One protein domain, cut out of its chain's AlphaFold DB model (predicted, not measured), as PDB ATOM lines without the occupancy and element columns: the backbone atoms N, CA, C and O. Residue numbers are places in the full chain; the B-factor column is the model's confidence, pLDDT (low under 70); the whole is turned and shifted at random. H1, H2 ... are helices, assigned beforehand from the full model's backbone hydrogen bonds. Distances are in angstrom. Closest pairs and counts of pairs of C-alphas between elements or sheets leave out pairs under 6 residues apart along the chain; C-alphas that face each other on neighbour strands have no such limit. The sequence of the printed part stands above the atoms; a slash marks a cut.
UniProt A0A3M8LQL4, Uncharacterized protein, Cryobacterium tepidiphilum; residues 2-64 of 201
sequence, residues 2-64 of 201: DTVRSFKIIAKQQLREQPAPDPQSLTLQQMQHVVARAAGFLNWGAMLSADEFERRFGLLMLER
ATOM      1  N   ASP A   2     -54.372  14.089  -2.404       90.19
ATOM      2  CA  ASP A   2     -53.205  13.338  -1.904       90.19
ATOM      3  C   ASP A   2     -52.722  12.374  -3.001       90.19
ATOM      4  O   ASP A   2     -53.310  11.311  -3.207       90.19
ATOM      5  N   THR A   3     -51.696  12.783  -3.750       94.50
ATOM      6  CA  THR A   3     -51.201  12.052  -4.925       94.50
ATOM      7  C   THR A   3     -50.630  10.687  -4.561       94.50
ATOM      8  O   THR A   3     -50.934   9.697  -5.228       94.50
ATOM      9  N   VAL A   4     -49.899  10.580  -3.446       96.31
ATOM     10  CA  VAL A   4     -49.375   9.299  -2.939       96.31
ATOM     11  C   VAL A   4     -50.517   8.326  -2.645       96.31
ATOM     12  O   VAL A   4     -50.427   7.130  -2.946       96.31
ATOM     13  N   ARG A   5     -51.618   8.816  -2.069       96.50
ATOM     14  CA  ARG A   5     -52.811   7.995  -1.847       96.50
ATOM     15  C   ARG A   5     -53.431   7.522  -3.162       96.50
ATOM     16  O   ARG A   5     -53.806   6.351  -3.218       96.50
ATOM     17  N   SER A   6     -53.501   8.361  -4.196       96.81
ATOM     18  CA  SER A   6     -53.994   7.960  -5.525       96.81
ATOM     19  C   SER A   6     -53.163   6.819  -6.115       96.81
ATOM     20  O   SER A   6     -53.720   5.779  -6.464       96.81
ATOM     21  N   PHE A   7     -51.832   6.926  -6.086       97.06
ATOM     22  CA  PHE A   7     -50.928   5.846  -6.502       97.06
ATOM     23  C   PHE A   7     -51.183   4.528  -5.753       97.06
ATOM     24  O   PHE A   7     -51.255   3.455  -6.355       97.06
ATOM     25  N   LYS A   8     -51.374   4.588  -4.427       96.69
ATOM     26  CA  LYS A   8     -51.701   3.396  -3.621       96.69
ATOM     27  C   LYS A   8     -53.054   2.790  -3.994       96.69
ATOM     28  O   LYS A   8     -53.204   1.573  -3.897       96.69
ATOM     29  N   ILE A   9     -54.042   3.614  -4.343       96.62
ATOM     30  CA  ILE A   9     -55.366   3.149  -4.772       96.62
ATOM     31  C   ILE A   9     -55.244   2.411  -6.105       96.62
ATOM     32  O   ILE A   9     -55.707   1.275  -6.183       96.62
ATOM     33  N   ILE A  10     -54.545   2.994  -7.084       95.88
ATOM     34  CA  ILE A  10     -54.298   2.374  -8.394       95.88
ATOM     35  C   ILE A  10     -53.583   1.028  -8.222       95.88
ATOM     36  O   ILE A  10     -54.055   0.014  -8.726       95.88
ATOM     37  N   ALA A  11     -52.518   0.973  -7.414       95.31
ATOM     38  CA  ALA A  11     -51.802  -0.277  -7.148       95.31
ATOM     39  C   ALA A  11     -52.693  -1.351  -6.502       95.31
ATOM     40  O   ALA A  11     -52.626  -2.523  -6.860       95.31
ATOM     41  N   LYS A  12     -53.563  -0.973  -5.559       95.19
ATOM     42  CA  LYS A  12     -54.519  -1.917  -4.956       95.19
ATOM     43  C   LYS A  12     -55.559  -2.407  -5.956       95.19
ATOM     44  O   LYS A  12     -55.979  -3.555  -5.850       95.19
ATOM     45  N   GLN A  13     -56.005  -1.544  -6.862       94.31
ATOM     46  CA  GLN A  13     -56.960  -1.907  -7.897       94.31
ATOM     47  C   GLN A  13     -56.335  -2.895  -8.887       94.31
ATOM     48  O   GLN A  13     -56.861  -3.993  -9.028       94.31
ATOM     49  N   GLN A  14     -55.164  -2.577  -9.448       92.69
ATOM     50  CA  GLN A  14     -54.457  -3.470 -10.371       92.69
ATOM     51  C   GLN A  14     -54.118  -4.822  -9.731       92.69
ATOM     52  O   GLN A  14     -54.220  -5.860 -10.374       92.69
ATOM     53  N   LEU A  15     -53.766  -4.836  -8.440       91.94
ATOM     54  CA  LEU A  15     -53.533  -6.086  -7.717       91.94
ATOM     55  C   LEU A  15     -54.793  -6.965  -7.637       91.94
ATOM     56  O   LEU A  15     -54.690  -8.183  -7.722       91.94
ATOM     57  N   ARG A  16     -55.980  -6.368  -7.468       90.56
ATOM     58  CA  ARG A  16     -57.260  -7.104  -7.431       90.56
ATOM     59  C   ARG A  16     -57.680  -7.631  -8.797       90.56
ATOM     60  O   ARG A  16     -58.423  -8.601  -8.853       90.56
ATOM     61  N   GLU A  17     -57.252  -6.961  -9.859       89.38
ATOM     62  CA  GLU A  17     -57.531  -7.333 -11.247       89.38
ATOM     63  C   GLU A  17     -56.598  -8.449 -11.746       89.38
ATOM     64  O   GLU A  17     -56.836  -9.003 -12.820       89.38
ATOM     65  N   GLN A  18     -55.571  -8.830 -10.972       81.81
ATOM     66  CA  GLN A  18     -54.750  -9.991 -11.307       81.81
ATOM     67  C   GLN A  18     -55.595 -11.278 -11.305       81.81
ATOM     68  O   GLN A  18     -56.443 -11.462 -10.425       81.81
ATOM     69  N   PRO A  19     -55.364 -12.192 -12.267       77.88
ATOM     70  CA  PRO A  19     -56.005 -13.502 -12.265       77.88
ATOM     71  C   PRO A  19     -55.697 -14.274 -10.968       77.88
ATOM     72  O   PRO A  19     -54.759 -13.937 -10.246       77.88
ATOM     73  N   ALA A  20     -56.530 -15.282 -10.666       67.12
ATOM     74  CA  ALA A  20     -56.530 -16.049  -9.413       67.12
ATOM     75  C   ALA A  20     -55.113 -16.369  -8.891       67.12
ATOM     76  O   ALA A  20     -54.233 -16.641  -9.707       67.12
ATOM     77  N   PRO A  21     -54.891 -16.362  -7.561       61.78
ATOM     78  CA  PRO A  21     -53.556 -16.309  -6.972       61.78
ATOM     79  C   PRO A  21     -52.685 -17.498  -7.398       61.78
ATOM     80  O   PRO A  21     -52.758 -18.589  -6.837       61.78
ATOM     81  N   ASP A  22     -51.851 -17.243  -8.402       69.19
ATOM     82  CA  ASP A  22     -50.684 -18.026  -8.781       69.19
ATOM     83  C   ASP A  22     -49.585 -17.769  -7.724       69.19
ATOM     84  O   ASP A  22     -49.483 -16.644  -7.217       69.19
ATOM     85  N   PRO A  23     -48.741 -18.748  -7.353       64.38
ATOM     86  CA  PRO A  23     -47.495 -18.491  -6.622       64.38
ATOM     87  C   PRO A  23     -46.600 -17.380  -7.217       64.38
ATOM     88  O   PRO A  23     -45.725 -16.883  -6.509       64.38
ATOM     89  N   GLN A  24     -46.821 -16.951  -8.465       69.31
ATOM     90  CA  GLN A  24     -46.184 -15.773  -9.081       69.31
ATOM     91  C   GLN A  24     -46.939 -14.439  -8.894       69.31
ATOM     92  O   GLN A  24     -46.514 -13.415  -9.434       69.31
ATOM     93  N   SER A  25     -48.048 -14.413  -8.147       79.75
ATOM     94  CA  SER A  25     -48.823 -13.189  -7.900       79.75
ATOM     95  C   SER A  25     -47.990 -12.119  -7.190       79.75
ATOM     96  O   SER A  25     -47.221 -12.390  -6.264       79.75
ATOM     97  N   LEU A  26     -48.129 -10.872  -7.646       86.56
ATOM     98  CA  LEU A  26     -47.341  -9.771  -7.104       86.56
ATOM     99  C   LEU A  26     -47.844  -9.404  -5.706       86.56
ATOM    100  O   LEU A  26     -49.038  -9.328  -5.439       86.56
ATOM    101  N   THR A  27     -46.927  -9.080  -4.803       92.50
ATOM    102  CA  THR A  27     -47.273  -8.418  -3.542       92.50
ATOM    103  C   THR A  27     -47.724  -6.978  -3.798       92.50
ATOM    104  O   THR A  27     -47.376  -6.364  -4.808       92.50
ATOM    105  N   LEU A  28     -48.436  -6.372  -2.840       93.50
ATOM    106  CA  LEU A  28     -48.819  -4.956  -2.936       93.50
ATOM    107  C   LEU A  28     -47.608  -4.030  -3.121       93.50
ATOM    108  O   LEU A  28     -47.694  -3.061  -3.869       93.50
ATOM    109  N   GLN A  29     -46.489  -4.322  -2.458       94.25
ATOM    110  CA  GLN A  29     -45.270  -3.531  -2.604       94.25
ATOM    111  C   GLN A  29     -44.698  -3.652  -4.022       94.25
ATOM    112  O   GLN A  29     -44.345  -2.645  -4.630       94.25
ATOM    113  N   GLN A  30     -44.653  -4.861  -4.585       94.62
ATOM    114  CA  GLN A  30     -44.227  -5.055  -5.973       94.62
ATOM    115  C   GLN A  30     -45.172  -4.348  -6.950       94.62
ATOM    116  O   GLN A  30     -44.701  -3.668  -7.855       94.62
ATOM    117  N   MET A  31     -46.486  -4.416  -6.727       95.25
ATOM    118  CA  MET A  31     -47.455  -3.698  -7.555       95.25
ATOM    119  C   MET A  31     -47.284  -2.175  -7.458       95.25
ATOM    120  O   MET A  31     -47.349  -1.473  -8.457       95.25
ATOM    121  N   GLN A  32     -46.984  -1.642  -6.273       96.31
ATOM    122  CA  GLN A  32     -46.627  -0.230  -6.102       96.31
ATOM    123  C   GLN A  32     -45.395   0.158  -6.931       96.31
ATOM    124  O   GLN A  32     -45.397   1.211  -7.566       96.31
ATOM    125  N   HIS A  33     -44.364  -0.694  -6.975       96.62
ATOM    126  CA  HIS A  33     -43.215  -0.481  -7.857       96.62
ATOM    127  C   HIS A  33     -43.608  -0.499  -9.340       96.62
ATOM    128  O   HIS A  33     -43.145   0.365 -10.081       96.62
ATOM    129  N   VAL A  34     -44.470  -1.430  -9.761       94.81
ATOM    130  CA  VAL A  34     -44.978  -1.505 -11.141       94.81
ATOM    131  C   VAL A  34     -45.725  -0.228 -11.520       94.81
ATOM    132  O   VAL A  34     -45.393   0.386 -12.529       94.81
ATOM    133  N   VAL A  35     -46.661   0.231 -10.685       96.31
ATOM    134  CA  VAL A  35     -47.425   1.463 -10.945       96.31
ATOM    135  C   VAL A  35     -46.513   2.690 -10.990       96.31
ATOM    136  O   VAL A  35     -46.683   3.539 -11.859       96.31
ATOM    137  N   ALA A  36     -45.527   2.790 -10.093       96.69
ATOM    138  CA  ALA A  36     -44.564   3.890 -10.130       96.69
ATOM    139  C   ALA A  36     -43.769   3.904 -11.447       96.69
ATOM    140  O   ALA A  36     -43.615   4.967 -12.043       96.69
ATOM    141  N   ARG A  37     -43.333   2.735 -11.936       95.62
ATOM    142  CA  ARG A  37     -42.635   2.622 -13.225       95.62
ATOM    143  C   ARG A  37     -43.526   2.943 -14.415       95.62
ATOM    144  O   ARG A  37     -43.093   3.672 -15.293       95.62
ATOM    145  N   ALA A  38     -44.768   2.469 -14.418       92.88
ATOM    146  CA  ALA A  38     -45.735   2.792 -15.467       92.88
ATOM    147  C   ALA A  38     -46.052   4.298 -15.532       92.88
ATOM    148  O   ALA A  38     -46.357   4.830 -16.597       92.88
ATOM    149  N   ALA A  39     -45.950   4.996 -14.399       95.50
ATOM    150  CA  ALA A  39     -46.065   6.445 -14.347       95.50
ATOM    151  C   ALA A  39     -44.813   7.179 -14.845       95.50
ATOM    152  O   ALA A  39     -44.926   8.365 -15.104       95.50
ATOM    153  N   GLY A  40     -43.665   6.503 -14.989       94.69
ATOM    154  CA  GLY A  40     -42.376   7.071 -15.411       94.69
ATOM    155  C   GLY A  40     -41.342   7.250 -14.294       94.69
ATOM    156  O   GLY A  40     -40.223   7.681 -14.546       94.69
ATOM    157  N   PHE A  41     -41.651   6.877 -13.049       96.69
ATOM    158  CA  PHE A  41     -40.663   6.909 -11.965       96.69
ATOM    159  C   PHE A  41     -39.754   5.680 -11.991       96.69
ATOM    160  O   PHE A  41     -40.197   4.566 -12.255       96.69
ATOM    161  N   LEU A  42     -38.499   5.831 -11.554       95.56
ATOM    162  CA  LEU A  42     -37.569   4.700 -11.436       95.56
ATOM    163  C   LEU A  42     -38.114   3.573 -10.534       95.56
ATOM    164  O   LEU A  42     -37.938   2.387 -10.814       95.56
ATOM    165  N   ASN A  43     -38.742   3.941  -9.417       96.75
ATOM    166  CA  ASN A  43     -39.343   3.021  -8.455       96.75
ATOM    167  C   ASN A  43     -40.290   3.769  -7.493       96.75
ATOM    168  O   ASN A  43     -40.383   4.994  -7.506       96.75
ATOM    169  N   TRP A  44     -40.962   3.024  -6.609       97.19
ATOM    170  CA  TRP A  44     -41.852   3.586  -5.591       97.19
ATOM    171  C   TRP A  44     -41.176   4.618  -4.674       97.19
ATOM    172  O   TRP A  44     -41.781   5.634  -4.348       97.19
ATOM    173  N   GLY A  45     -39.924   4.386  -4.269       97.62
ATOM    174  CA  GLY A  45     -39.166   5.316  -3.428       97.62
ATOM    175  C   GLY A  45     -38.860   6.636  -4.137       97.62
ATOM    176  O   GLY A  45     -38.988   7.695  -3.523       97.62
ATOM    177  N   ALA A  46     -38.536   6.582  -5.433       97.56
ATOM    178  CA  ALA A  46     -38.381   7.769  -6.270       97.56
ATOM    179  C   ALA A  46     -39.697   8.561  -6.349       97.56
ATOM    180  O   ALA A  46     -39.694   9.754  -6.074       97.56
ATOM    181  N   MET A  47     -40.834   7.892  -6.584       97.81
ATOM    182  CA  MET A  47     -42.156   8.542  -6.582       97.81
ATOM    183  C   MET A  47     -42.490   9.201  -5.231       97.81
ATOM    184  O   MET A  47     -43.006  10.318  -5.190       97.81
ATOM    185  N   LEU A  48     -42.173   8.542  -4.110       97.69
ATOM    186  CA  LEU A  48     -42.376   9.122  -2.777       97.69
ATOM    187  C   LEU A  48     -41.505  10.360  -2.525       97.69
ATOM    188  O   LEU A  48     -41.934  11.252  -1.799       97.69
ATOM    189  N   SER A  49     -40.300  10.386  -3.094       97.62
ATOM    190  CA  SER A  49     -39.331  11.474  -2.915       97.62
ATOM    191  C   SER A  49     -39.549  12.636  -3.884       97.62
ATOM    192  O   SER A  49     -39.033  13.722  -3.631       97.62
ATOM    193  N   ALA A  50     -40.297  12.404  -4.965       97.69
ATOM    194  CA  ALA A  50     -40.637  13.404  -5.969       97.69
ATOM    195  C   ALA A  50     -41.388  14.591  -5.343       97.69
ATOM    196  O   ALA A  50     -41.948  14.491  -4.245       97.69
ATOM    197  N   ASP A  51     -41.452  15.722  -6.029       97.56
ATOM    198  CA  ASP A  51     -42.319  16.814  -5.609       97.56
ATOM    199  C   ASP A  51     -43.797  16.540  -5.963       97.56
ATOM    200  O   ASP A  51     -44.177  15.513  -6.536       97.56
ATOM    201  N   GLU A  52     -44.685  17.438  -5.539       96.94
ATOM    202  CA  GLU A  52     -46.115  17.272  -5.803       96.94
ATOM    203  C   GLU A  52     -46.471  17.397  -7.288       96.94
ATOM    204  O   GLU A  52     -47.374  16.712  -7.762       96.94
ATOM    205  N   PHE A  53     -45.769  18.248  -8.030       97.69
ATOM    206  CA  PHE A  53     -46.010  18.448  -9.453       97.69
ATOM    207  C   PHE A  53     -45.591  17.215 -10.257       97.69
ATOM    208  O   PHE A  53     -46.378  16.728 -11.065       97.69
ATOM    209  N   GLU A  54     -44.421  16.649  -9.962       98.12
ATOM    210  CA  GLU A  54     -43.928  15.389 -10.525       98.12
ATOM    211  C   GLU A  54     -44.923  14.254 -10.297       98.12
ATOM    212  O   GLU A  54     -45.284  13.537 -11.229       98.12
ATOM    213  N   ARG A  55     -45.443  14.108  -9.071       98.25
ATOM    214  CA  ARG A  55     -46.462  13.089  -8.780       98.25
ATOM    215  C   ARG A  55     -47.762  13.323  -9.538       98.25
ATOM    216  O   ARG A  55     -48.355  12.356 -10.013       98.25
ATOM    217  N   ARG A  56     -48.225  14.571  -9.656       98.19
ATOM    218  CA  ARG A  56     -49.418  14.898 -10.459       98.19
ATOM    219  C   ARG A  56     -49.193  14.576 -11.931       98.19
ATOM    220  O   ARG A  56     -50.092  14.025 -12.559       98.19
ATOM    221  N   PHE A  57     -48.009  14.868 -12.455       98.12
ATOM    222  CA  PHE A  57     -47.648  14.521 -13.821       98.12
ATOM    223  C   PHE A  57     -47.590  13.001 -14.023       98.12
ATOM    224  O   PHE A  57     -48.210  12.489 -14.949       98.12
ATOM    225  N   GLY A  58     -46.994  12.248 -13.098       97.81
ATOM    226  CA  GLY A  58     -47.020  10.785 -13.155       97.81
ATOM    227  C   GLY A  58     -48.429  10.186 -13.088       97.81
ATOM    228  O   GLY A  58     -48.711   9.209 -13.778       97.81
ATOM    229  N   LEU A  59     -49.348  10.779 -12.317       97.81
ATOM    230  CA  LEU A  59     -50.762  10.378 -12.351       97.81
ATOM    231  C   LEU A  59     -51.404  10.685 -13.703       97.81
ATOM    232  O   LEU A  59     -52.085   9.819 -14.242       97.81
ATOM    233  N   LEU A  60     -51.148  11.866 -14.274       96.06
ATOM    234  CA  LEU A  60     -51.620  12.202 -15.616       96.06
ATOM    235  C   LEU A  60     -51.125  11.177 -16.645       96.06
ATOM    236  O   LEU A  60     -51.904  10.732 -17.483       96.06
ATOM    237  N   MET A  61     -49.862  10.760 -16.549       95.12
ATOM    238  CA  MET A  61     -49.275   9.750 -17.428       95.12
ATOM    239  C   MET A  61     -49.963   8.384 -17.290       95.12
ATOM    240  O   MET A  61     -50.141   7.702 -18.299       95.12
ATOM    241  N   LEU A  62     -50.402   7.992 -16.090       94.50
ATOM    242  CA  LEU A  62     -51.203   6.775 -15.887       94.50
ATOM    243  C   LEU A  62     -52.633   6.912 -16.422       94.50
ATOM    244  O   LEU A  62     -53.167   5.969 -16.997       94.50
ATOM    245  N   GLU A  63     -53.261   8.069 -16.213       92.31
ATOM    246  CA  GLU A  63     -54.634   8.346 -16.649       92.31
ATOM    247  C   GLU A  63     -54.740   8.504 -18.167       92.31
ATOM    248  O   GLU A  63     -55.780   8.203 -18.754       92.31
ATOM    249  N   ARG A  64     -53.668   8.986 -18.801       90.75
ATOM    250  CA  ARG A  64     -53.565   9.246 -20.237       90.75
ATOM    251  C   ARG A  64     -52.438   8.398 -20.830       90.75
ATOM    252  O   ARG A  64     -51.388   8.931 -21.205       90.75
TER     253      ARG A  64
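Overview. This is residues 2 to 64 of the 201 residues of an uncharacterized protein of Cryobacterium tepidiphilum (UniProt A0A3M8LQL4). The longest helix, H1, runs beside a small cluster of three shorter helices: H2 crosses it, H4 packs on its first residues, 3 to 7, and H3 packs on H2. From the opposite end the loop of residues 19 to 24 sticks out and adds to the length. The printed part has 63 residues with four named helices, H1 to H4 in chain order, and no named strand; the class is all helix. It is compact, with a radius of gyration of the C-alphas of 11.7 A, yet elongated in outline, spanning 37 by 20 by 17 A.

Along the chain. H1, residues 3 to 17, is 21.3 A long, from C-alpha 3 at (-51.201, 12.052, -4.925) to C-alpha 17 at (-57.531, -7.333, -11.247). H2, residues 28 to 38, measures 15.1 A. H3, residues 44 to 49, measures 8.7 A. H4, residues 52 to 63, measures 16.4 A and ends with C-alpha 63 at (-54.634, 8.346, -16.649).

Arrangement. H1 and H2 touch, closest at the C-alphas of Ala 11 and Gln 32, 5.3 A apart, at a steep tilt of 69.9 degrees, only just short of about perpendicular. H1 touches H4 with residues 3 to 7 alone, the closest C-alphas being those of Thr 3 and Arg 55, 6.2 A apart; the tilt is a shallow 27 degrees, the same way. H2 touches H3, closest at the C-alphas of His 33 and Trp 44, 4.9 A apart. H3 and H4 are close but not clearly touching, their closest C-alphas, of Met 47 and Arg 55, 6.6 A apart. In H1, H2, H3 and H4 every O i to N i+4 pair is within hydrogen-bond range.

Size, cuts and confidence. The two C-alphas farthest apart, of Pro 23 and Phe 53, are 37.1 A apart. The printed part has no cut, and no link is long. Mean pLDDT of the printed part is 92.4; residues 20 to 24 are under 70.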